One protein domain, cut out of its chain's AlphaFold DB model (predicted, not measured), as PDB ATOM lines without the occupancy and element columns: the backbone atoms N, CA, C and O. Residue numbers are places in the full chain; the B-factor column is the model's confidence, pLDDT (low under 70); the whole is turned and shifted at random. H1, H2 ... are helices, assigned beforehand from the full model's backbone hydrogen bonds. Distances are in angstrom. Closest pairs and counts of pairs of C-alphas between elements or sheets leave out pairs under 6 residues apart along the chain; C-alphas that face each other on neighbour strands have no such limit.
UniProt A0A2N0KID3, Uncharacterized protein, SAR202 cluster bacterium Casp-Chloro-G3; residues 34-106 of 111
ATOM      1  N   ASP A  34      57.569 -32.941 -33.055       93.69
ATOM      2  CA  ASP A  34      57.981 -34.113 -33.828       93.69
ATOM      3  C   ASP A  34      56.997 -34.327 -34.983       93.69
ATOM      4  O   ASP A  34      55.894 -34.847 -34.810       93.69
ATOM      5  N   ILE A  35      57.385 -33.887 -36.179       93.06
ATOM      6  CA  ILE A  35      56.525 -33.905 -37.366       93.06
ATOM      7  C   ILE A  35      56.095 -35.332 -37.727       93.06
ATOM      8  O   ILE A  35      54.945 -35.534 -38.122       93.06
ATOM      9  N   ALA A  36      56.978 -36.319 -37.569       94.19
ATOM     10  CA  ALA A  36      56.665 -37.707 -37.883       94.19
ATOM     11  C   ALA A  36      55.634 -38.273 -36.896       94.19
ATOM     12  O   ALA A  36      54.652 -38.890 -37.312       94.19
ATOM     13  N   LEU A  37      55.791 -37.992 -35.602       94.62
ATOM     14  CA  LEU A  37      54.800 -38.364 -34.593       94.62
ATOM     15  C   LEU A  37      53.468 -37.633 -34.807       94.62
ATOM     16  O   LEU A  37      52.399 -38.228 -34.703       94.62
ATOM     17  N   ARG A  38      53.502 -36.340 -35.142       94.50
ATOM     18  CA  ARG A  38      52.284 -35.573 -35.444       94.50
ATOM     19  C   ARG A  38      51.540 -36.154 -36.639       94.50
ATOM     20  O   ARG A  38      50.321 -36.267 -36.585       94.50
ATOM     21  N   CYS A  39      52.265 -36.547 -37.680       94.69
ATOM     22  CA  CYS A  39      51.721 -37.232 -38.845       94.69
ATOM     23  C   CYS A  39      50.945 -38.502 -38.450       94.69
ATOM     24  O   CYS A  39      49.782 -38.651 -38.835       94.69
ATOM     25  N   HIS A  40      51.536 -39.342 -37.592       96.38
ATOM     26  CA  HIS A  40      50.902 -40.553 -37.055       96.38
ATOM     27  C   HIS A  40      49.578 -40.255 -36.340       96.38
ATOM     28  O   HIS A  40      48.538 -40.836 -36.651       96.38
ATOM     29  N   GLU A  41      49.577 -39.298 -35.414       95.88
ATOM     30  CA  GLU A  41      48.375 -38.961 -34.642       95.88
ATOM     31  C   GLU A  41      47.277 -38.309 -35.502       95.88
ATOM     32  O   GLU A  41      46.086 -38.605 -35.368       95.88
ATOM     33  N   PHE A  42      47.654 -37.452 -36.455       94.88
ATOM     34  CA  PHE A  42      46.697 -36.861 -37.392       94.88
ATOM     35  C   PHE A  42      46.049 -37.916 -38.288       94.88
ATOM     36  O   PHE A  42      44.863 -37.788 -38.617       94.88
ATOM     37  N   PHE A  43      46.790 -38.962 -38.665       95.19
ATOM     38  CA  PHE A  43      46.224 -40.090 -39.392       95.19
ATOM     39  C   PHE A  43      45.094 -40.740 -38.587       95.19
ATOM     40  O   PHE A  43      43.977 -40.845 -39.100       95.19
ATOM     41  N   HIS A  44      45.332 -41.083 -37.318       95.88
ATOM     42  CA  HIS A  44      44.310 -41.655 -36.429       95.88
ATOM     43  C   HIS A  44      43.103 -40.741 -36.265       95.88
ATOM     44  O   HIS A  44      41.957 -41.181 -36.382       95.88
ATOM     45  N   TRP A  45      43.340 -39.442 -36.082       95.62
ATOM     46  CA  TRP A  45      42.264 -38.465 -35.944       95.62
ATOM     47  C   TRP A  45      41.376 -38.420 -37.196       95.62
ATOM     48  O   TRP A  45      40.143 -38.425 -37.099       95.62
ATOM     49  N   ARG A  46      41.986 -38.429 -38.389       94.19
ATOM     50  CA  ARG A  46      41.263 -38.462 -39.669       94.19
ATOM     51  C   ARG A  46      40.572 -39.794 -39.907       94.19
ATOM     52  O   ARG A  46      39.463 -39.806 -40.443       94.19
ATOM     53  N   GLN A  47      41.212 -40.894 -39.533       94.50
ATOM     54  CA  GLN A  47      40.655 -42.231 -39.667       94.50
ATOM     55  C   GLN A  47      39.383 -42.355 -38.822       94.50
ATOM     56  O   GLN A  47      38.338 -42.719 -39.363       94.50
ATOM     57  N   ALA A  48      39.428 -41.933 -37.554       94.94
ATOM     58  CA  ALA A  48      38.267 -41.885 -36.667       94.94
ATOM     59  C   ALA A  48      37.161 -40.962 -37.206       94.94
ATOM     60  O   ALA A  48      35.988 -41.331 -37.210       94.94
ATOM     61  N   ALA A  49      37.515 -39.785 -37.734       93.81
ATOM     62  CA  ALA A  49      36.545 -38.874 -38.342       93.81
ATOM     63  C   ALA A  49      35.879 -39.458 -39.607       93.81
ATOM     64  O   ALA A  49      34.691 -39.233 -39.830       93.81
ATOM     65  N   ARG A  50      36.620 -40.213 -40.431       93.25
ATOM     66  CA  ARG A  50      36.121 -40.812 -41.682       93.25
ATOM     67  C   ARG A  50      35.240 -42.039 -41.442       93.25
ATOM     68  O   ARG A  50      34.279 -42.235 -42.178       93.25
ATOM     69  N   TRP A  51      35.582 -42.870 -40.462       93.81
ATOM     70  CA  TRP A  51      34.840 -44.096 -40.138       93.81
ATOM     71  C   TRP A  51      33.705 -43.892 -39.131       93.81
ATOM     72  O   TRP A  51      32.881 -44.782 -38.937       93.81
ATOM     73  N   GLY A  52      33.653 -42.719 -38.504       94.94
ATOM     74  CA  GLY A  52      32.840 -42.485 -37.324       94.94
ATOM     75  C   GLY A  52      33.614 -42.875 -36.066       94.94
ATOM     76  O   GLY A  52      34.155 -43.973 -35.952       94.94
ATOM     77  N   VAL A  53      33.633 -41.958 -35.099       93.75
ATOM     78  CA  VAL A  53      34.470 -42.052 -33.894       93.75
ATOM     79  C   VAL A  53      34.151 -43.308 -33.077       93.75
ATOM     80  O   VAL A  53      35.056 -44.046 -32.699       93.75
ATOM     81  N   ILE A  54      32.865 -43.582 -32.835       95.50
ATOM     82  CA  ILE A  54      32.438 -44.734 -32.028       95.50
ATOM     83  C   ILE A  54      32.754 -46.066 -32.735       95.50
ATOM     84  O   ILE A  54      33.429 -46.891 -32.114       95.50
ATOM     85  N   PRO A  55      32.348 -46.296 -34.006       95.88
ATOM     86  CA  PRO A  55      32.748 -47.500 -34.737       95.88
ATOM     87  C   PRO A  55      34.261 -47.719 -34.749       95.88
ATOM     88  O   PRO A  55      34.716 -48.834 -34.513       95.88
ATOM     89  N   TRP A  56      35.038 -46.648 -34.944       96.62
ATOM     90  CA  TRP A  56      36.494 -46.720 -34.955       96.62
ATOM     91  C   TRP A  56      37.065 -47.231 -33.628       96.62
ATOM     92  O   TRP A  56      37.837 -48.188 -33.638       96.62
ATOM     93  N   TYR A  57      36.637 -46.679 -32.485       95.06
ATOM     94  CA  TYR A  57      37.093 -47.155 -31.172       95.06
ATOM     95  C   TYR A  57      36.701 -48.609 -30.905       95.06
ATOM     96  O   TYR A  57      37.515 -49.373 -30.387       95.06
ATOM     97  N   LEU A  58      35.480 -49.013 -31.269       95.94
ATOM     98  CA  LEU A  58      35.035 -50.396 -31.097       95.94
ATOM     99  C   LEU A  58      35.896 -51.364 -31.911       95.94
ATOM    100  O   LEU A  58      36.339 -52.384 -31.383       95.94
ATOM    101  N   THR A  59      36.177 -51.036 -33.174       95.12
ATOM    102  CA  THR A  59      37.052 -51.857 -34.015       95.12
ATOM    103  C   THR A  59      38.484 -51.866 -33.499       95.12
ATOM    104  O   THR A  59      39.092 -52.932 -33.450       95.12
ATOM    105  N   TYR A  60      39.008 -50.718 -33.067       93.94
ATOM    106  CA  TYR A  60      40.346 -50.617 -32.494       93.94
ATOM    107  C   TYR A  60      40.496 -51.524 -31.274       93.94
ATOM    108  O   TYR A  60      41.404 -52.345 -31.220       93.94
ATOM    109  N   LEU A  61      39.573 -51.441 -30.313       93.75
ATOM    110  CA  LEU A  61      39.621 -52.271 -29.109       93.75
ATOM    111  C   LEU A  61      39.438 -53.758 -29.429       93.75
ATOM    112  O   LEU A  61      40.144 -54.588 -28.859       93.75
ATOM    113  N   ALA A  62      38.542 -54.104 -30.359       94.50
ATOM    114  CA  ALA A  62      38.358 -55.486 -30.790       94.50
ATOM    115  C   ALA A  62      39.637 -56.057 -31.418       94.50
ATOM    116  O   ALA A  62      40.084 -57.134 -31.029       94.50
ATOM    117  N   LEU A  63      40.267 -55.323 -32.341       93.12
ATOM    118  CA  LEU A  63      41.534 -55.719 -32.958       93.12
ATOM    119  C   LEU A  63      42.670 -55.772 -31.933       93.12
ATOM    120  O   LEU A  63      43.450 -56.721 -31.942       93.12
ATOM    121  N   GLN A  64      42.720 -54.847 -30.979       90.31
ATOM    122  CA  GLN A  64      43.723 -54.869 -29.919       90.31
ATOM    123  C   GLN A  64      43.704 -56.193 -29.137       90.31
ATOM    124  O   GLN A  64      44.770 -56.693 -28.788       90.31
ATOM    125  N   LEU A  65      42.537 -56.817 -28.922       92.00
ATOM    126  CA  LEU A  65      42.442 -58.131 -28.263       92.00
ATOM    127  C   LEU A  65      43.092 -59.259 -29.079       92.00
ATOM    128  O   LEU A  65      43.702 -60.155 -28.501       92.00
ATOM    129  N   PHE A  66      43.009 -59.213 -30.410       90.62
ATOM    130  CA  PHE A  66      43.623 -60.219 -31.287       90.62
ATOM    131  C   PHE A  66      45.125 -59.980 -31.509       90.62
ATOM    132  O   PHE A  66      45.873 -60.926 -31.762       90.62
ATOM    133  N   TYR A  67      45.579 -58.728 -31.395       90.00
ATOM    134  CA  TYR A  67      46.946 -58.310 -31.720       90.00
ATOM    135  C   TYR A  67      47.777 -57.902 -30.485       90.00
ATOM    136  O   TYR A  67      48.913 -57.472 -30.643       90.00
ATOM    137  N   PHE A  68      47.290 -58.094 -29.251       85.06
ATOM    138  CA  PHE A  68      47.911 -57.539 -28.031       85.06
ATOM    139  C   PHE A  68      49.375 -57.943 -27.758       85.06
ATOM    140  O   PHE A  68      50.065 -57.252 -27.011       85.06
ATOM    141  N   ARG A  69      49.852 -59.071 -28.310       86.88
ATOM    142  CA  ARG A  69      51.250 -59.549 -28.169       86.88
ATOM    143  C   ARG A  69      52.106 -59.296 -29.404       86.88
ATOM    144  O   ARG A  69      53.256 -59.723 -29.442       86.88
ATOM    145  N   ARG A  70      51.525 -58.697 -30.437       87.81
ATOM    146  CA  ARG A  70      52.206 -58.393 -31.690       87.81
ATOM    147  C   ARG A  70      52.824 -57.002 -31.617       87.81
ATOM    148  O   ARG A  70      52.476 -56.201 -30.750       87.81
ATOM    149  N   ALA A  71      53.765 -56.736 -32.516       86.25
ATOM    150  CA  ALA A  71      54.292 -55.390 -32.684       86.25
ATOM    151  C   ALA A  71      53.159 -54.433 -33.096       86.25
ATOM    152  O   ALA A  71      52.211 -54.841 -33.772       86.25
ATOM    153  N   ALA A  72      53.235 -53.176 -32.654       84.50
ATOM    154  CA  ALA A  72      52.163 -52.201 -32.859       84.50
ATOM    155  C   ALA A  72      51.878 -51.958 -34.350       84.50
ATOM    156  O   ALA A  72      50.726 -51.845 -34.748       84.50
ATOM    157  N   ASP A  73      52.909 -52.000 -35.194       88.25
ATOM    158  CA  ASP A  73      52.808 -51.878 -36.651       88.25
ATOM    159  C   ASP A  73      52.138 -53.075 -37.347       88.25
ATOM    160  O   ASP A  73      51.863 -53.011 -38.542       88.25
ATOM    161  N   GLN A  74      51.830 -54.150 -36.618       90.25
ATOM    162  CA  GLN A  74      51.017 -55.262 -37.113       90.25
ATOM    163  C   GLN A  74      49.524 -55.072 -36.828       90.25
ATOM    164  O   GLN A  74      48.708 -55.826 -37.364       90.25
ATOM    165  N   HIS A  75      49.147 -54.109 -35.981       91.81
ATOM    166  CA  HIS A  75      47.746 -53.802 -35.724       91.81
ATOM    167  C   HIS A  75      47.145 -53.103 -36.960       91.81
ATOM    168  O   HIS A  75      47.671 -52.071 -37.377       91.81
ATOM    169  N   PRO A  76      46.043 -53.600 -37.559       93.81
ATOM    170  CA  PRO A  76      45.556 -53.101 -38.852       93.81
ATOM    171  C   PRO A  76      45.215 -51.607 -38.903       93.81
ATOM    172  O   PRO A  76      45.282 -51.008 -39.972       93.81
ATOM    173  N   LEU A  77      44.850 -51.002 -37.769       93.88
ATOM    174  CA  LEU A  77      44.591 -49.559 -37.702       93.88
ATOM    175  C   LEU A  77      45.854 -48.731 -37.419       93.88
ATOM    176  O   LEU A  77      45.879 -47.561 -37.771       93.88
ATOM    177  N   GLU A  78      46.905 -49.331 -36.855       94.69
ATOM    178  CA  GLU A  78      48.189 -48.658 -36.588       94.69
ATOM    179  C   GLU A  78      49.155 -48.774 -37.770       94.69
ATOM    180  O   GLU A  78      49.919 -47.853 -38.039       94.69
ATOM    181  N   ALA A  79      49.126 -49.892 -38.503       95.00
ATOM    182  CA  ALA A  79      50.056 -50.166 -39.596       95.00
ATOM    183  C   ALA A  79      50.100 -49.046 -40.659       95.00
ATOM    184  O   ALA A  79      51.206 -48.660 -41.048       95.00
ATOM    185  N   PRO A  80      48.956 -48.480 -41.103       95.00
ATOM    186  CA  PRO A  80      48.965 -47.350 -42.024       95.00
ATOM    187  C   PRO A  80      49.556 -46.083 -41.394       95.00
ATOM    188  O   PRO A  80      50.365 -45.424 -42.033       95.00
ATOM    189  N   ALA A  81      49.233 -45.778 -40.133       94.75
ATOM    190  CA  ALA A  81      49.772 -44.612 -39.430       94.75
ATOM    191  C   ALA A  81      51.306 -44.693 -39.300       94.75
ATOM    192  O   ALA A  81      52.016 -43.743 -39.625       94.75
ATOM    193  N   TYR A  82      51.830 -45.877 -38.966       95.31
ATOM    194  CA  TYR A  82      53.270 -46.130 -38.957       95.31
ATOM    195  C   TYR A  82      53.912 -46.047 -40.345       95.31
ATOM    196  O   TYR A  82      55.091 -45.704 -40.448       95.31
ATOM    197  N   ALA A  83      53.190 -46.390 -41.415       94.62
ATOM    198  CA  ALA A  83      53.696 -46.227 -42.775       94.62
ATOM    199  C   ALA A  83      53.882 -44.742 -43.119       94.62
ATOM    200  O   ALA A  83      54.956 -44.379 -43.594       94.62
ATOM    201  N   GLU A  84      52.906 -43.895 -42.783       93.12
ATOM    202  CA  GLU A  84      53.012 -42.438 -42.940       93.12
ATOM    203  C   GLU A  84      54.145 -41.860 -42.074       93.12
ATOM    204  O   GLU A  84      54.962 -41.071 -42.546       93.12
ATOM    205  N   GLN A  85      54.270 -42.308 -40.818       95.00
ATOM    206  CA  GLN A  85      55.366 -41.893 -39.938       95.00
ATOM    207  C   GLN A  85      56.737 -42.225 -40.546       95.00
ATOM    208  O   GLN A  85      57.636 -41.383 -40.554       95.00
ATOM    209  N   ARG A  86      56.915 -43.450 -41.059       95.50
ATOM    210  CA  ARG A  86      58.171 -43.873 -41.697       95.50
ATOM    211  C   ARG A  86      58.465 -43.088 -42.967       95.50
ATOM    212  O   ARG A  86      59.626 -42.774 -43.201       95.50
ATOM    213  N   GLU A  87      57.446 -42.765 -43.756       94.12
ATOM    214  CA  GLU A  87      57.630 -41.969 -44.968       94.12
ATOM    215  C   GLU A  87      58.072 -40.544 -44.635       94.12
ATOM    216  O   GLU A  87      59.057 -40.066 -45.191       94.12
ATOM    217  N   VAL A  88      57.450 -39.894 -43.647       93.19
ATOM    218  CA  VAL A  88      57.900 -38.575 -43.173       93.19
ATOM    219  C   VAL A  88      59.339 -38.629 -42.657       93.19
ATOM    220  O   VAL A  88      60.136 -37.757 -42.996       93.19
ATOM    221  N   LEU A  89      59.700 -39.654 -41.878       94.75
ATOM    222  CA  LEU A  89      61.080 -39.835 -41.413       94.75
ATOM    223  C   LEU A  89      62.061 -40.011 -42.577       94.75
ATOM    224  O   LEU A  89      63.146 -39.433 -42.544       94.75
ATOM    225  N   ARG A  90      61.684 -40.781 -43.605       95.88
ATOM    226  CA  ARG A  90      62.490 -40.979 -44.815       95.88
ATOM    227  C   ARG A  90      62.711 -39.661 -45.555       95.88
ATOM    228  O   ARG A  90      63.848 -39.344 -45.886       95.88
ATOM    229  N   LEU A  91      61.644 -38.896 -45.788       93.31
ATOM    230  CA  LEU A  91      61.713 -37.604 -46.473       93.31
ATOM    231  C   LEU A  91      62.600 -36.613 -45.709       93.31
ATOM    232  O   LEU A  91      63.472 -35.988 -46.303       93.31
ATOM    233  N   LEU A  92      62.429 -36.523 -44.385       91.69
ATOM    234  CA  LEU A  92      63.257 -35.676 -43.521       91.69
ATOM    235  C   LEU A  92      64.737 -36.072 -43.566       91.69
ATOM    236  O   LEU A  92      65.596 -35.200 -43.648       91.69
ATOM    237  N   ALA A  93      65.039 -37.374 -43.532       93.69
ATOM    238  CA  ALA A  93      66.412 -37.874 -43.596       93.69
ATOM    239  C   ALA A  93      67.100 -37.568 -44.937       93.69
ATOM    240  O   ALA A  93      68.319 -37.425 -44.979       93.69
ATOM    241  N   ASN A  94      66.318 -37.455 -46.011       93.75
ATOM    242  CA  ASN A  94      66.797 -37.140 -47.353       93.75
ATOM    243  C   ASN A  94      66.741 -35.637 -47.687       93.75
ATOM    244  O   ASN A  94      67.015 -35.272 -48.829       93.75
ATOM    245  N   GLU A  95      66.356 -34.778 -46.733       90.12
ATOM    246  CA  GLU A  95      66.122 -33.339 -46.950       90.12
ATOM    247  C   GLU A  95      65.100 -33.052 -48.075       90.12
ATOM    248  O   GLU A  95      65.111 -32.002 -48.720       90.12
ATOM    249  N   GLU A  96      64.181 -33.993 -48.310       89.25
ATOM    250  CA  GLU A  96      63.115 -33.875 -49.302       89.25
ATOM    251  C   GLU A  96      61.962 -33.007 -48.763       89.25
ATOM    252  O   GLU A  96      61.686 -32.937 -47.561       89.25
ATOM    253  N   SER A  97      61.235 -32.347 -49.671       87.75
ATOM    254  CA  SER A  97      60.059 -31.559 -49.297       87.75
ATOM    255  C   SER A  97      58.950 -32.457 -48.748       87.75
ATOM    256  O   SER A  97      58.422 -33.319 -49.446       87.75
ATOM    257  N   ILE A  98      58.531 -32.194 -47.512       88.56
ATOM    258  CA  ILE A  98      57.402 -32.879 -46.863       88.56
ATOM    259  C   ILE A  98      56.074 -32.130 -47.024       88.56
ATOM    260  O   ILE A  98      55.037 -32.611 -46.570       88.56
ATOM    261  N   GLY A  99      56.084 -30.941 -47.638       83.81
ATOM    262  CA  GLY A  99      54.930 -30.038 -47.663       83.81
ATOM    263  C   GLY A  99      53.689 -30.659 -48.304       83.81
ATOM    264  O   GLY A  99      52.606 -30.604 -47.726       83.81
ATOM    265  N   GLU A 100      53.850 -31.309 -49.460       81.56
ATOM    266  CA  GLU A 100      52.746 -31.992 -50.147       81.56
ATOM    267  C   GLU A 100      52.214 -33.166 -49.323       81.56
ATOM    268  O   GLU A 100      51.004 -33.301 -49.135       81.56
ATOM    269  N   HIS A 101      53.115 -33.971 -48.759       83.44
ATOM    270  CA  HIS A 101      52.753 -35.125 -47.945       83.44
ATOM    271  C   HIS A 101      51.962 -34.700 -46.694       83.44
ATOM    272  O   HIS A 101      50.855 -35.186 -46.456       83.44
ATOM    273  N   LEU A 102      52.445 -33.700 -45.952       84.50
ATOM    274  CA  LEU A 102      51.745 -33.161 -44.784       84.50
ATOM    275  C   LEU A 102      50.414 -32.489 -45.148       84.50
ATOM    276  O   LEU A 102      49.440 -32.614 -44.398       84.50
ATOM    277  N   ALA A 103      50.324 -31.837 -46.312       83.12
ATOM    278  CA  ALA A 103      49.081 -31.245 -46.801       83.12
ATOM    279  C   ALA A 103      47.994 -32.306 -47.029       83.12
ATOM    280  O   ALA A 103      46.832 -32.076 -46.675       83.12
ATOM    281  N   THR A 104      48.355 -33.498 -47.531       81.31
ATOM    282  CA  THR A 104      47.389 -34.603 -47.681       81.31
ATOM    283  C   THR A 104      46.806 -35.042 -46.339       81.31
ATOM    284  O   THR A 104      45.631 -35.418 -46.273       81.31
ATOM    285  N   LEU A 105      47.592 -34.939 -45.261       77.31
ATOM    286  CA  LEU A 105      47.219 -35.281 -43.887       77.31
ATOM    287  C   LEU A 105      46.648 -34.100 -43.093       77.31
ATOM    288  O   LEU A 105      46.151 -34.294 -41.984       77.31
ATOM    289  N   ARG A 106      46.642 -32.895 -43.681       78.94
ATOM    290  CA  ARG A 106      46.301 -31.619 -43.024       78.94
ATOM    291  C   ARG A 106      47.123 -31.357 -41.761       78.94
ATOM    292  O   ARG A 106      46.660 -30.677 -40.848       78.94
TER     293      ARG A 106
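What this domain is: This is residues 34 to 106 of the 111 residues of an uncharacterized protein of SAR202 cluster bacterium Casp-Chloro-G3 (UniProt A0A2N0KID3). H1, H3 and H4 pack side by side as a triangle, while H2 turns off at one end of H1. The printed part has 73 residues with four named helices, H1 to H4, and no named strand: all helix. It is only just compact, close to loose, with a radius of gyration of the C-alphas of 13.4 A and spans of 39 by 26 by 15 A.

Where its parts are: H1, residues 35 to 51, begins at C-alpha (56.525, -33.905, -37.366) and measures 24.1 A. H2 is residues 53 to 67, 20.6 A; H3 residues 78 to 93, 22.3 A. H4, residues 99 to 105, ends at C-alpha (47.219, -35.281, -43.887).

How they stand to each other: H1, the hub, touches H3 at His 40 and Ala 81, closest C-alphas 4.8 A apart, opposite ways. Residues 39 to 46 of H1 touch H4, closest C-alphas Phe 43 and Leu 105, 6.7 A. H1 and H2 touch only at the corner, closest C-alphas Ala 48 and Trp 56, 5.4 A. H2 is apart from H3 and H4. Every O i to N i+4 pair is within hydrogen-bond range in H1, H3 and H4; in H2, 10 of 11.

The domain as a whole: The farthest C-alphas, Leu 65 and Glu 95, are 39.0 A apart. The printed part has no cut, no link is long, and no printed residue has pLDDT under 70.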